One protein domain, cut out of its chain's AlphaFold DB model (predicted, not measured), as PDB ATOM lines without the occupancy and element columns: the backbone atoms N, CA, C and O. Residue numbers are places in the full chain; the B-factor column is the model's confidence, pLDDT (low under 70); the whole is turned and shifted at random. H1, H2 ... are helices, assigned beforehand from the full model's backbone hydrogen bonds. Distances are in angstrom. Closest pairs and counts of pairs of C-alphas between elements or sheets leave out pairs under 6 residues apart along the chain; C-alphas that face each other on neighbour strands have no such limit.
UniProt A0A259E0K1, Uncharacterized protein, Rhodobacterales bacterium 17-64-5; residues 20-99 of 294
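Overview. This is residues 20 to 99 of the 294 residues of an uncharacterized protein of Rhodobacterales bacterium 17-64-5 (UniProt A0A259E0K1). The chain makes a loose, elongated loop and return: a stretch with two very short helices, H1 and H2, runs alongside the long helix H3, a wide link of residues 34 to 58 swings out at one end, and H4 turns off steeply at the other end of H3. Residues 45 to 50, in the wide link, stick out free of the rest. The printed part has 80 residues with four named helices, in the order H1, H2, H3, H4, and no named strand; the class is all helix, though under half of the residues, 34 of 80, are in named elements. The whole is loose, with a radius of gyration of the C-alphas of 16.5 A, and the C-alphas span 51 by 28 by 18 A.

Arrangement. H1, residues 25 to 28, is joined by a tight link of one residue to H2, residues 30 to 33, and these two meet only through their link. H3, residues 59 to 75, is close to H2 but not clearly touching; their closest C-alphas, those of Val 32 and Ile 66, are 7.6 A apart. H1 and H3 are only just apart, at 8.5 A. H4, residues 90 to 98, touches H3, which meets it with residues 74 to 75 alone. The closest C-alphas of H3 and H4 are those of Asn 74 and Arg 90, 4.9 A apart. H3 and H4 run the same way at a steep tilt of 67 degrees, only just short of about perpendicular. H1 and H2 are each apart from H4. Every O i to N i+4 pair in H3 and H4 is within hydrogen-bond range, while H1 and H2, with four residues each, are too short for such a pair.

Along the chain. H1 begins with C-alpha 25 at (43.487, 15.822, 36.443) and runs from Val 25 to Val 28. H2 runs from Arg 30 to Asp 33. H3 runs 24.3 A from Met 59, C-alpha at (49.642, 35.061, 48.152), to Ala 75. H4 runs 11.8 A from Arg 90 to Ser 98, whose C-alpha is at (51.958, 21.631, 18.086).

Size, cuts and confidence. The two C-alphas farthest apart are those of Pro 52 and Lys 99, at 52.4 A. The printed part has no cut. The links from H2 to H3, 25 residues, and from H3 to H4, 14 residues, are long. The mean pLDDT of the printed part is 84.1; residues 21 to 28 are under 70, and H1 has a mean of 60.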
ATOM      1  N   LYS A  20      37.178  16.494  29.409       72.06
ATOM      2  CA  LYS A  20      37.894  16.137  30.633       72.06
ATOM      3  C   LYS A  20      38.521  14.769  30.405       72.06
ATOM      4  O   LYS A  20      37.876  13.900  29.822       72.06
ATOM      5  N   LEU A  21      39.756  14.583  30.861       68.81
ATOM      6  CA  LEU A  21      40.341  13.248  30.907       68.81
ATOM      7  C   LEU A  21      39.480  12.359  31.820       68.81
ATOM      8  O   LEU A  21      38.886  12.842  32.785       68.81
ATOM      9  N   VAL A  22      39.388  11.073  31.476       65.81
ATOM     10  CA  VAL A  22      38.677  10.069  32.291       65.81
ATOM     11  C   VAL A  22      39.318   9.977  33.679       65.81
ATOM     12  O   VAL A  22      38.625   9.864  34.686       65.81
ATOM     13  N   GLU A  23      40.642  10.115  33.734       63.22
ATOM     14  CA  GLU A  23      41.368  10.398  34.964       63.22
ATOM     15  C   GLU A  23      41.154  11.866  35.345       63.22
ATOM     16  O   GLU A  23      41.422  12.782  34.562       63.22
ATOM     17  N   SER A  24      40.664  12.113  36.558       61.78
ATOM     18  CA  SER A  24      40.494  13.477  37.044       61.78
ATOM     19  C   SER A  24      41.871  14.127  37.183       61.78
ATOM     20  O   SER A  24      42.591  13.877  38.137       61.78
ATOM     21  N   VAL A  25      42.262  15.011  36.267       58.25
ATOM     22  CA  VAL A  25      43.487  15.822  36.443       58.25
ATOM     23  C   VAL A  25      43.441  16.581  37.774       58.25
ATOM     24  O   VAL A  25      44.454  16.734  38.448       58.25
ATOM     25  N   TYR A  26      42.237  16.955  38.212       53.47
ATOM     26  CA  TYR A  26      42.003  17.561  39.518       53.47
ATOM     27  C   TYR A  26      42.235  16.605  40.691       53.47
ATOM     28  O   TYR A  26      42.455  17.093  41.787       53.47
ATOM     29  N   SER A  27      42.212  15.276  40.515       61.12
ATOM     30  CA  SER A  27      42.679  14.352  41.560       61.12
ATOM     31  C   SER A  27      44.199  14.311  41.654       61.12
ATOM     32  O   SER A  27      44.710  14.081  42.743       61.12
ATOM     33  N   VAL A  28      44.917  14.567  40.556       65.56
ATOM     34  CA  VAL A  28      46.390  14.558  40.541       65.56
ATOM     35  C   VAL A  28      46.982  15.789  41.226       65.56
ATOM     36  O   VAL A  28      48.102  15.711  41.695       65.56
ATOM     37  N   LEU A  29      46.238  16.895  41.330       71.62
ATOM     38  CA  LEU A  29      46.654  18.089  42.078       71.62
ATOM     39  C   LEU A  29      46.000  18.199  43.469       71.62
ATOM     40  O   LEU A  29      46.184  19.203  44.144       71.62
ATOM     41  N   ARG A  30      45.261  17.181  43.941       74.06
ATOM     42  CA  ARG A  30      44.666  17.198  45.299       74.06
ATOM     43  C   ARG A  30      45.699  17.230  46.420       74.06
ATOM     44  O   ARG A  30      45.357  17.606  47.540       74.06
ATOM     45  N   HIS A  31      46.927  16.788  46.164       80.94
ATOM     46  CA  HIS A  31      47.995  16.880  47.157       80.94
ATOM     47  C   HIS A  31      48.437  18.323  47.376       80.94
ATOM     48  O   HIS A  31      48.935  18.603  48.451       80.94
ATOM     49  N   VAL A  32      48.208  19.228  46.414       86.44
ATOM     50  CA  VAL A  32      48.539  20.651  46.558       86.44
ATOM     51  C   VAL A  32      47.740  21.264  47.699       86.44
ATOM     52  O   VAL A  32      48.321  21.892  48.572       86.44
ATOM     53  N   ASP A  33      46.427  21.028  47.742       82.56
ATOM     54  CA  ASP A  33      45.582  21.539  48.826       82.56
ATOM     55  C   ASP A  33      46.005  20.964  50.185       82.56
ATOM     56  O   ASP A  33      45.949  21.667  51.189       82.56
ATOM     57  N   ASN A  34      46.465  19.708  50.204       83.19
ATOM     58  CA  ASN A  34      46.884  18.982  51.405       83.19
ATOM     59  C   ASN A  34      48.386  19.111  51.722       83.19
ATOM     60  O   ASN A  34      48.878  18.417  52.614       83.19
ATOM     61  N   ASP A  35      49.123  19.955  50.998       87.75
ATOM     62  CA  ASP A  35      50.573  20.024  51.137       87.75
ATOM     63  C   ASP A  35      50.962  20.569  52.526       87.75
ATOM     64  O   ASP A  35      50.333  21.523  53.008       87.75
ATOM     65  N   PRO A  36      51.996  20.013  53.187       88.56
ATOM     66  CA  PRO A  36      52.473  20.508  54.477       88.56
ATOM     67  C   PRO A  36      52.802  22.006  54.501       88.56
ATOM     68  O   PRO A  36      52.678  22.630  55.556       88.56
ATOM     69  N   VAL A  37      53.179  22.600  53.362       87.56
ATOM     70  CA  VAL A  37      53.433  24.045  53.226       87.56
ATOM     71  C   VAL A  37      52.196  24.885  53.571       87.56
ATOM     72  O   VAL A  37      52.336  26.019  54.029       87.56
ATOM     73  N   PHE A  38      50.989  24.335  53.415       88.75
ATOM     74  CA  PHE A  38      49.721  25.011  53.711       88.75
ATOM     75  C   PHE A  38      49.033  24.496  54.979       88.75
ATOM     76  O   PHE A  38      47.840  24.739  55.190       88.75
ATOM     77  N   ASN A  39      49.765  23.797  55.846       84.56
ATOM     78  CA  ASN A  39      49.213  23.301  57.099       84.56
ATOM     79  C   ASN A  39      48.619  24.446  57.946       84.56
ATOM     80  O   ASN A  39      49.244  25.485  58.156       84.56
ATOM     81  N   GLY A  40      47.392  24.254  58.434       83.69
ATOM     82  CA  GLY A  40      46.643  25.257  59.200       83.69
ATOM     83  C   GLY A  40      45.934  26.331  58.363       83.69
ATOM     84  O   GLY A  40      45.112  27.064  58.911       83.69
ATOM     85  N   ALA A  41      46.195  26.401  57.056       87.25
ATOM     86  CA  ALA A  41      45.465  27.257  56.115       87.25
ATOM     87  C   ALA A  41      44.305  26.532  55.421       87.25
ATOM     88  O   ALA A  41      43.412  27.156  54.843       87.25
ATOM     89  N   GLN A  42      44.336  25.202  55.467       83.31
ATOM     90  CA  GLN A  42      43.318  24.336  54.899       83.31
ATOM     91  C   GLN A  42      41.978  24.544  55.599       83.31
ATOM     92  O   GLN A  42      41.885  24.654  56.825       83.31
ATOM     93  N   ARG A  43      40.915  24.569  54.796       79.25
ATOM     94  CA  ARG A  43      39.554  24.546  55.316       79.25
ATOM     95  C   ARG A  43      39.256  23.142  55.837       79.25
ATOM     96  O   ARG A  43      39.516  22.166  55.138       79.25
ATOM     97  N   SER A  44      38.637  23.064  57.010       79.56
ATOM     98  CA  SER A  44      38.022  21.837  57.517       79.56
ATOM     99  C   SER A  44      37.105  21.206  56.462       79.56
ATOM    100  O   SER A  44      36.393  21.921  55.742       79.56
ATOM    101  N   GLY A  45      37.116  19.876  56.360       80.00
ATOM    102  CA  GLY A  45      36.221  19.146  55.473       80.00
ATOM    103  C   GLY A  45      34.738  19.406  55.786       80.00
ATOM    104  O   GLY A  45      34.400  19.997  56.812       80.00
ATOM    105  N   PRO A  46      33.811  18.964  54.917       81.44
ATOM    106  CA  PRO A  46      32.378  19.248  55.062       81.44
ATOM    107  C   PRO A  46      31.763  18.775  56.388       81.44
ATOM    108  O   PRO A  46      30.743  19.312  56.809       81.44
ATOM    109  N   THR A  47      32.365  17.761  57.009       87.25
ATOM    110  CA  THR A  47      31.933  17.132  58.266       87.25
ATOM    111  C   THR A  47      32.869  17.417  59.438       87.25
ATOM    112  O   THR A  47      32.589  16.980  60.551       87.25
ATOM    113  N   ASP A  48      33.977  18.115  59.202       82.81
ATOM    114  CA  ASP A  48      34.984  18.374  60.225       82.81
ATOM    115  C   ASP A  48      34.612  19.624  61.024       82.81
ATOM    116  O   ASP A  48      33.995  20.562  60.506       82.81
ATOM    117  N   ALA A  49      35.027  19.665  62.291       81.94
ATOM    118  CA  ALA A  49      34.881  20.871  63.093       81.94
ATOM    119  C   ALA A  49      35.615  22.043  62.403       81.94
ATOM    120  O   ALA A  49      36.755  21.863  61.950       81.94
ATOM    121  N   PRO A  50      34.996  23.235  62.295       81.31
ATOM    122  CA  PRO A  50      35.649  24.400  61.710       81.31
ATOM    123  C   PRO A  50      36.956  24.690  62.443       81.31
ATOM    124  O   PRO A  50      36.967  24.743  63.671       81.31
ATOM    125  N   ASN A  51      38.049  24.877  61.701       81.12
ATOM    126  CA  ASN A  51      39.315  25.298  62.282       81.12
ATOM    127  C   ASN A  51      39.098  26.667  62.957       81.12
ATOM    128  O   ASN A  51      38.748  27.618  62.252       81.12
ATOM    129  N   PRO A  52      39.248  26.773  64.291       78.12
ATOM    130  CA  PRO A  52      38.941  28.003  65.014       78.12
ATOM    131  C   PRO A  52      39.944  29.129  64.729       78.12
ATOM    132  O   PRO A  52      39.608  30.288  64.950       78.12
ATOM    133  N   ASP A  53      41.140  28.802  64.225       84.25
ATOM    134  CA  ASP A  53      42.202  29.769  63.928       84.25
ATOM    135  C   ASP A  53      42.887  29.446  62.582       84.25
ATOM    136  O   ASP A  53      43.989  28.884  62.541       84.25
ATOM    137  N   PRO A  54      42.220  29.719  61.443       82.62
ATOM    138  CA  PRO A  54      42.802  29.485  60.131       82.62
ATOM    139  C   PRO A  54      43.939  30.477  59.869       82.62
ATOM    140  O   PRO A  54      43.742  31.694  59.889       82.62
ATOM    141  N   LYS A  55      45.130  29.959  59.556       87.88
ATOM    142  CA  LYS A  55      46.303  30.780  59.240       87.88
ATOM    143  C   LYS A  55      46.332  31.076  57.743       87.88
ATOM    144  O   LYS A  55      46.569  30.156  56.964       87.88
ATOM    145  N   PRO A  56      46.092  32.321  57.300       89.31
ATOM    146  CA  PRO A  56      46.148  32.635  55.882       89.31
ATOM    147  C   PRO A  56      47.572  32.444  55.350       89.31
ATOM    148  O   PRO A  56      48.552  32.810  55.997       89.31
ATOM    149  N   VAL A  57      47.672  31.889  54.147       89.25
ATOM    150  CA  VAL A  57      48.939  31.745  53.425       89.25
ATOM    151  C   VAL A  57      49.203  33.015  52.633       89.25
ATOM    152  O   VAL A  57      48.289  33.597  52.043       89.25
ATOM    153  N   ASP A  58      50.467  33.426  52.589       90.56
ATOM    154  CA  ASP A  58      50.873  34.538  51.746       90.56
ATOM    155  C   ASP A  58      50.613  34.243  50.256       90.56
ATOM    156  O   ASP A  58      50.943  33.179  49.725       90.56
ATOM    157  N   MET A  59      50.039  35.219  49.552       89.62
ATOM    158  CA  MET A  59      49.642  35.061  48.152       89.62
ATOM    159  C   MET A  59      50.848  34.824  47.235       89.62
ATOM    160  O   MET A  59      50.716  34.139  46.217       89.62
ATOM    161  N   SER A  60      52.019  35.382  47.564       88.94
ATOM    162  CA  SER A  60      53.223  35.175  46.756       88.94
ATOM    163  C   SER A  60      53.749  33.746  46.907       88.94
ATOM    164  O   SER A  60      54.031  33.099  45.894       88.94
ATOM    165  N   LEU A  61      53.748  33.215  48.135       88.62
ATOM    166  CA  LEU A  61      54.089  31.822  48.424       88.62
ATOM    167  C   LEU A  61      53.154  30.851  47.693       88.62
ATOM    168  O   LEU A  61      53.624  29.957  46.991       88.62
ATOM    169  N   PHE A  62      51.838  31.059  47.795       87.94
ATOM    170  CA  PHE A  62      50.852  30.206  47.127       87.94
ATOM    171  C   PHE A  62      51.047  30.185  45.603       87.94
ATOM    172  O   PHE A  62      51.066  29.119  44.988       87.94
ATOM    173  N   ARG A  63      51.257  31.353  44.977       87.50
ATOM    174  CA  ARG A  63      51.520  31.448  43.529       87.50
ATOM    175  C   ARG A  63      52.804  30.731  43.119       87.50
ATOM    176  O   ARG A  63      52.800  30.051  42.094       87.50
ATOM    177  N   ALA A  64      53.878  30.887  43.893       87.88
ATOM    178  CA  ALA A  64      55.152  30.230  43.620       87.88
ATOM    179  C   ALA A  64      55.021  28.702  43.698       87.88
ATOM    180  O   ALA A  64      55.431  28.004  42.771       87.88
ATOM    181  N   PHE A  65      54.370  28.198  44.749       88.50
ATOM    182  CA  PHE A  65      54.141  26.768  44.953       88.50
ATOM    183  C   PHE A  65      53.288  26.150  43.836       88.50
ATOM    184  O   PHE A  65      53.677  25.154  43.231       88.50
ATOM    185  N   ILE A  66      52.159  26.779  43.483       88.19
ATOM    186  CA  ILE A  66      51.309  26.324  42.371       88.19
ATOM    187  C   ILE A  66      52.089  26.302  41.051       88.19
ATOM    188  O   ILE A  66      51.969  25.351  40.280       88.19
ATOM    189  N   GLY A  67      52.911  27.324  40.790       88.50
ATOM    190  CA  GLY A  67      53.770  27.366  39.608       88.50
ATOM    191  C   GLY A  67      54.749  26.189  39.550       88.50
ATOM    192  O   GLY A  67      54.887  25.557  38.502       88.50
ATOM    193  N   GLN A  68      55.375  25.855  40.681       88.56
ATOM    194  CA  GLN A  68      56.276  24.708  40.796       88.56
ATOM    195  C   GLN A  68      55.547  23.381  40.562       88.56
ATOM    196  O   GLN A  68      56.045  22.534  39.820       88.56
ATOM    197  N   GLU A  69      54.362  23.201  41.139       87.56
ATOM    198  CA  GLU A  69      53.592  21.963  40.993       87.56
ATOM    199  C   GLU A  69      53.049  21.773  39.573       87.56
ATOM    200  O   GLU A  69      53.073  20.659  39.051       87.56
ATOM    201  N   ILE A  70      52.659  22.853  38.887       87.62
ATOM    202  CA  ILE A  70      52.326  22.801  37.455       87.62
ATOM    203  C   ILE A  70      53.548  22.366  36.636       87.62
ATOM    204  O   ILE A  70      53.436  21.470  35.800       87.62
ATOM    205  N   ALA A  71      54.720  22.958  36.890       89.31
ATOM    206  CA  ALA A  71      55.950  22.591  36.191       89.31
ATOM    207  C   ALA A  71      56.328  21.121  36.442       89.31
ATOM    208  O   ALA A  71      56.631  20.382  35.506       89.31
ATOM    209  N   ARG A  72      56.228  20.659  37.693       88.44
ATOM    210  CA  ARG A  72      56.468  19.264  38.080       88.44
ATOM    211  C   ARG A  72      55.487  18.306  37.404       88.44
ATOM    212  O   ARG A  72      55.897  17.264  36.893       88.44
ATOM    213  N   PHE A  73      54.204  18.654  37.377       87.69
ATOM    214  CA  PHE A  73      53.163  17.868  36.717       87.69
ATOM    215  C   PHE A  73      53.406  17.740  35.206       87.69
ATOM    216  O   PHE A  73      53.223  16.658  34.634       87.69
ATOM    217  N   ASN A  74      53.853  18.819  34.563       89.50
ATOM    218  CA  ASN A  74      54.176  18.819  33.141       89.50
ATOM    219  C   ASN A  74      55.445  18.021  32.819       89.50
ATOM    220  O   ASN A  74      55.453  17.275  31.839       89.50
ATOM    221  N   ALA A  75      56.460  18.093  33.684       90.38
ATOM    222  CA  ALA A  75      57.718  17.363  33.543       90.38
ATOM    223  C   ALA A  75      57.611  15.855  33.851       90.38
ATOM    224  O   ALA A  75      58.511  15.092  33.490       90.38
ATOM    225  N   ASN A  76      56.530  15.403  34.500       89.50
ATOM    226  CA  ASN A  76      56.330  13.994  34.840       89.50
ATOM    227  C   ASN A  76      56.209  13.112  33.576       89.50
ATOM    228  O   ASN A  76      55.285  13.279  32.776       89.50
ATOM    229  N   ARG A  77      57.128  12.147  33.439       91.88
ATOM    230  CA  ARG A  77      57.193  11.163  32.340       91.88
ATOM    231  C   ARG A  77      56.367   9.897  32.596       91.88
ATOM    232  O   ARG A  77      56.096   9.152  31.656       91.88
ATOM    233  N   ASP A  78      55.965   9.642  33.840       87.56
ATOM    234  CA  ASP A  78      55.104   8.512  34.204       87.56
ATOM    235  C   ASP A  78      53.632   8.932  34.127       87.56
ATOM    236  O   ASP A  78      52.950   9.188  35.120       87.56
ATOM    237  N   THR A  79      53.158   9.114  32.895       81.75
ATOM    238  CA  THR A  79      51.793   9.548  32.601       81.75
ATOM    239  C   THR A  79      51.082   8.539  31.714       81.75
ATOM    240  O   THR A  79      51.624   8.061  30.720       81.75
ATOM    241  N   ARG A  80      49.826   8.241  32.058       79.12
ATOM    242  CA  ARG A  80      48.924   7.388  31.266       79.12
ATOM    243  C   ARG A  80      47.973   8.198  30.385       79.12
ATOM    244  O   ARG A  80      47.059   7.644  29.778       79.12
ATOM    245  N   ALA A  81      48.175   9.516  30.310       80.81
ATOM    246  CA  ALA A  81      47.335  10.392  29.509       80.81
ATOM    247  C   ALA A  81      47.405  10.022  28.017       80.81
ATOM    248  O   ALA A  81      48.481   9.834  27.447       80.81
ATOM    249  N   MET A  82      46.240   9.960  27.372       79.62
ATOM    250  CA  MET A  82      46.141   9.653  25.944       79.62
ATOM    251  C   MET A  82      46.882  10.692  25.089       79.62
ATOM    252  O   MET A  82      46.768  11.895  25.319       79.62
ATOM    253  N   GLY A  83      47.604  10.227  24.065       82.38
ATOM    254  CA  GLY A  83      48.332  11.081  23.114       82.38
ATOM    255  C   GLY A  83      49.780  11.413  23.501       82.38
ATOM    256  O   GLY A  83      50.509  11.961  22.665       82.38
ATOM    257  N   ILE A  84      50.212  11.037  24.710       90.25
ATOM    258  CA  ILE A  84      51.607  11.109  25.166       90.25
ATOM    259  C   ILE A  84      52.285   9.759  24.904       90.25
ATOM    260  O   ILE A  84      51.703   8.704  25.168       90.25
ATOM    261  N   LYS A  85      53.490   9.768  24.326       92.00
ATOM    262  CA  LYS A  85      54.254   8.541  24.054       92.00
ATOM    263  C   LYS A  85      54.909   8.015  25.334       92.00
ATOM    264  O   LYS A  85      55.191   8.764  26.262       92.00
ATOM    265  N   LYS A  86      55.210   6.714  25.373       91.44
ATOM    266  CA  LYS A  86      55.936   6.110  26.502       91.44
ATOM    267  C   LYS A  86      57.283   6.818  26.705       91.44
ATOM    268  O   LYS A  86      58.080   6.880  25.772       91.44
ATOM    269  N   GLY A  87      57.526   7.307  27.922       90.94
ATOM    270  CA  GLY A  87      58.749   8.022  28.301       90.94
ATOM    271  C   GLY A  87      58.757   9.517  27.965       90.94
ATOM    272  O   GLY A  87      59.718  10.191  28.322       90.94
ATOM    273  N   GLU A  88      57.711  10.035  27.320       93.62
ATOM    274  CA  GLU A  88      57.535  11.453  26.992       93.62
ATOM    275  C   GLU A  88      56.822  12.178  28.146       93.62
ATOM    276  O   GLU A  88      55.943  11.607  28.797       93.62
ATOM    277  N   ASN A  89      57.186  13.433  28.411       92.69
ATOM    278  CA  ASN A  89      56.437  14.288  29.337       92.69
ATOM    279  C   ASN A  89      55.384  15.146  28.596       92.69
ATOM    280  O   ASN A  89      55.219  15.054  27.377       92.69
ATOM    281  N   ARG A  90      54.607  15.962  29.318       90.31
ATOM    282  CA  ARG A  90      53.521  16.755  28.704       90.31
ATOM    283  C   ARG A  90      54.045  17.885  27.822       90.31
ATOM    284  O   ARG A  90      53.418  18.166  26.800       90.31
ATOM    285  N   ASP A  91      55.166  18.495  28.194       92.56
ATOM    286  CA  ASP A  91      55.779  19.590  27.436       92.56
ATOM    287  C   ASP A  91      56.329  19.078  26.096       92.56
ATOM    288  O   ASP A  91      55.978  19.604  25.042       92.56
ATOM    289  N   GLU A  92      57.069  17.966  26.117       94.12
ATOM    290  CA  GLU A  92      57.576  17.275  24.924       94.12
ATOM    291  C   GLU A  92      56.424  16.851  23.996       94.12
ATOM    292  O   GLU A  92      56.454  17.096  22.783       94.12
ATOM    293  N   ALA A  93      55.355  16.276  24.563       92.88
ATOM    294  CA  ALA A  93      54.163  15.922  23.803       92.88
ATOM    295  C   ALA A  93      53.486  17.151  23.183       92.88
ATOM    296  O   ALA A  93      53.066  17.097  22.022       92.88
ATOM    297  N   PHE A  94      53.379  18.262  23.920       92.44
ATOM    298  CA  PHE A  94      52.806  19.505  23.412       92.44
ATOM    299  C   PHE A  94      53.634  20.068  22.257       92.44
ATOM    300  O   PHE A  94      53.068  20.380  21.209       92.44
ATOM    301  N   GLU A  95      54.957  20.142  22.391       93.12
ATOM    302  CA  GLU A  95      55.862  20.591  21.328       93.12
ATOM    303  C   GLU A  95      55.729  19.721  20.074       93.12
ATOM    304  O   GLU A  95      55.522  20.227  18.967       93.12
ATOM    305  N   ARG A  96      55.740  18.394  20.236       94.06
ATOM    306  CA  ARG A  96      55.562  17.454  19.124       94.06
ATOM    307  C   ARG A  96      54.214  17.622  18.423       94.06
ATOM    308  O   ARG A  96      54.161  17.588  17.196       94.06
ATOM    309  N   ILE A  97      53.122  17.746  19.179       90.25
ATOM    310  CA  ILE A  97      51.753  17.827  18.642       90.25
ATOM    311  C   ILE A  97      51.459  19.212  18.046       90.25
ATOM    312  O   ILE A  97      50.631  19.336  17.135       90.25
ATOM    313  N   SER A  98      52.095  20.257  18.573       89.62
ATOM    314  CA  SER A  98      51.958  21.631  18.086       89.62
ATOM    315  C   SER A  98      52.822  21.910  16.857       89.62
ATOM    316  O   SER A  98      52.469  22.781  16.060       89.62
ATOM    317  N   LYS A  99      53.899  21.143  16.647       92.06
ATOM    318  CA  LYS A  99      54.759  21.258  15.467       92.06
ATOM    319  C   LYS A  99      53.943  21.159  14.172       92.06
ATOM    320  O   LYS A  99      53.190  20.214  13.960       92.06
TER     321      LYS A  99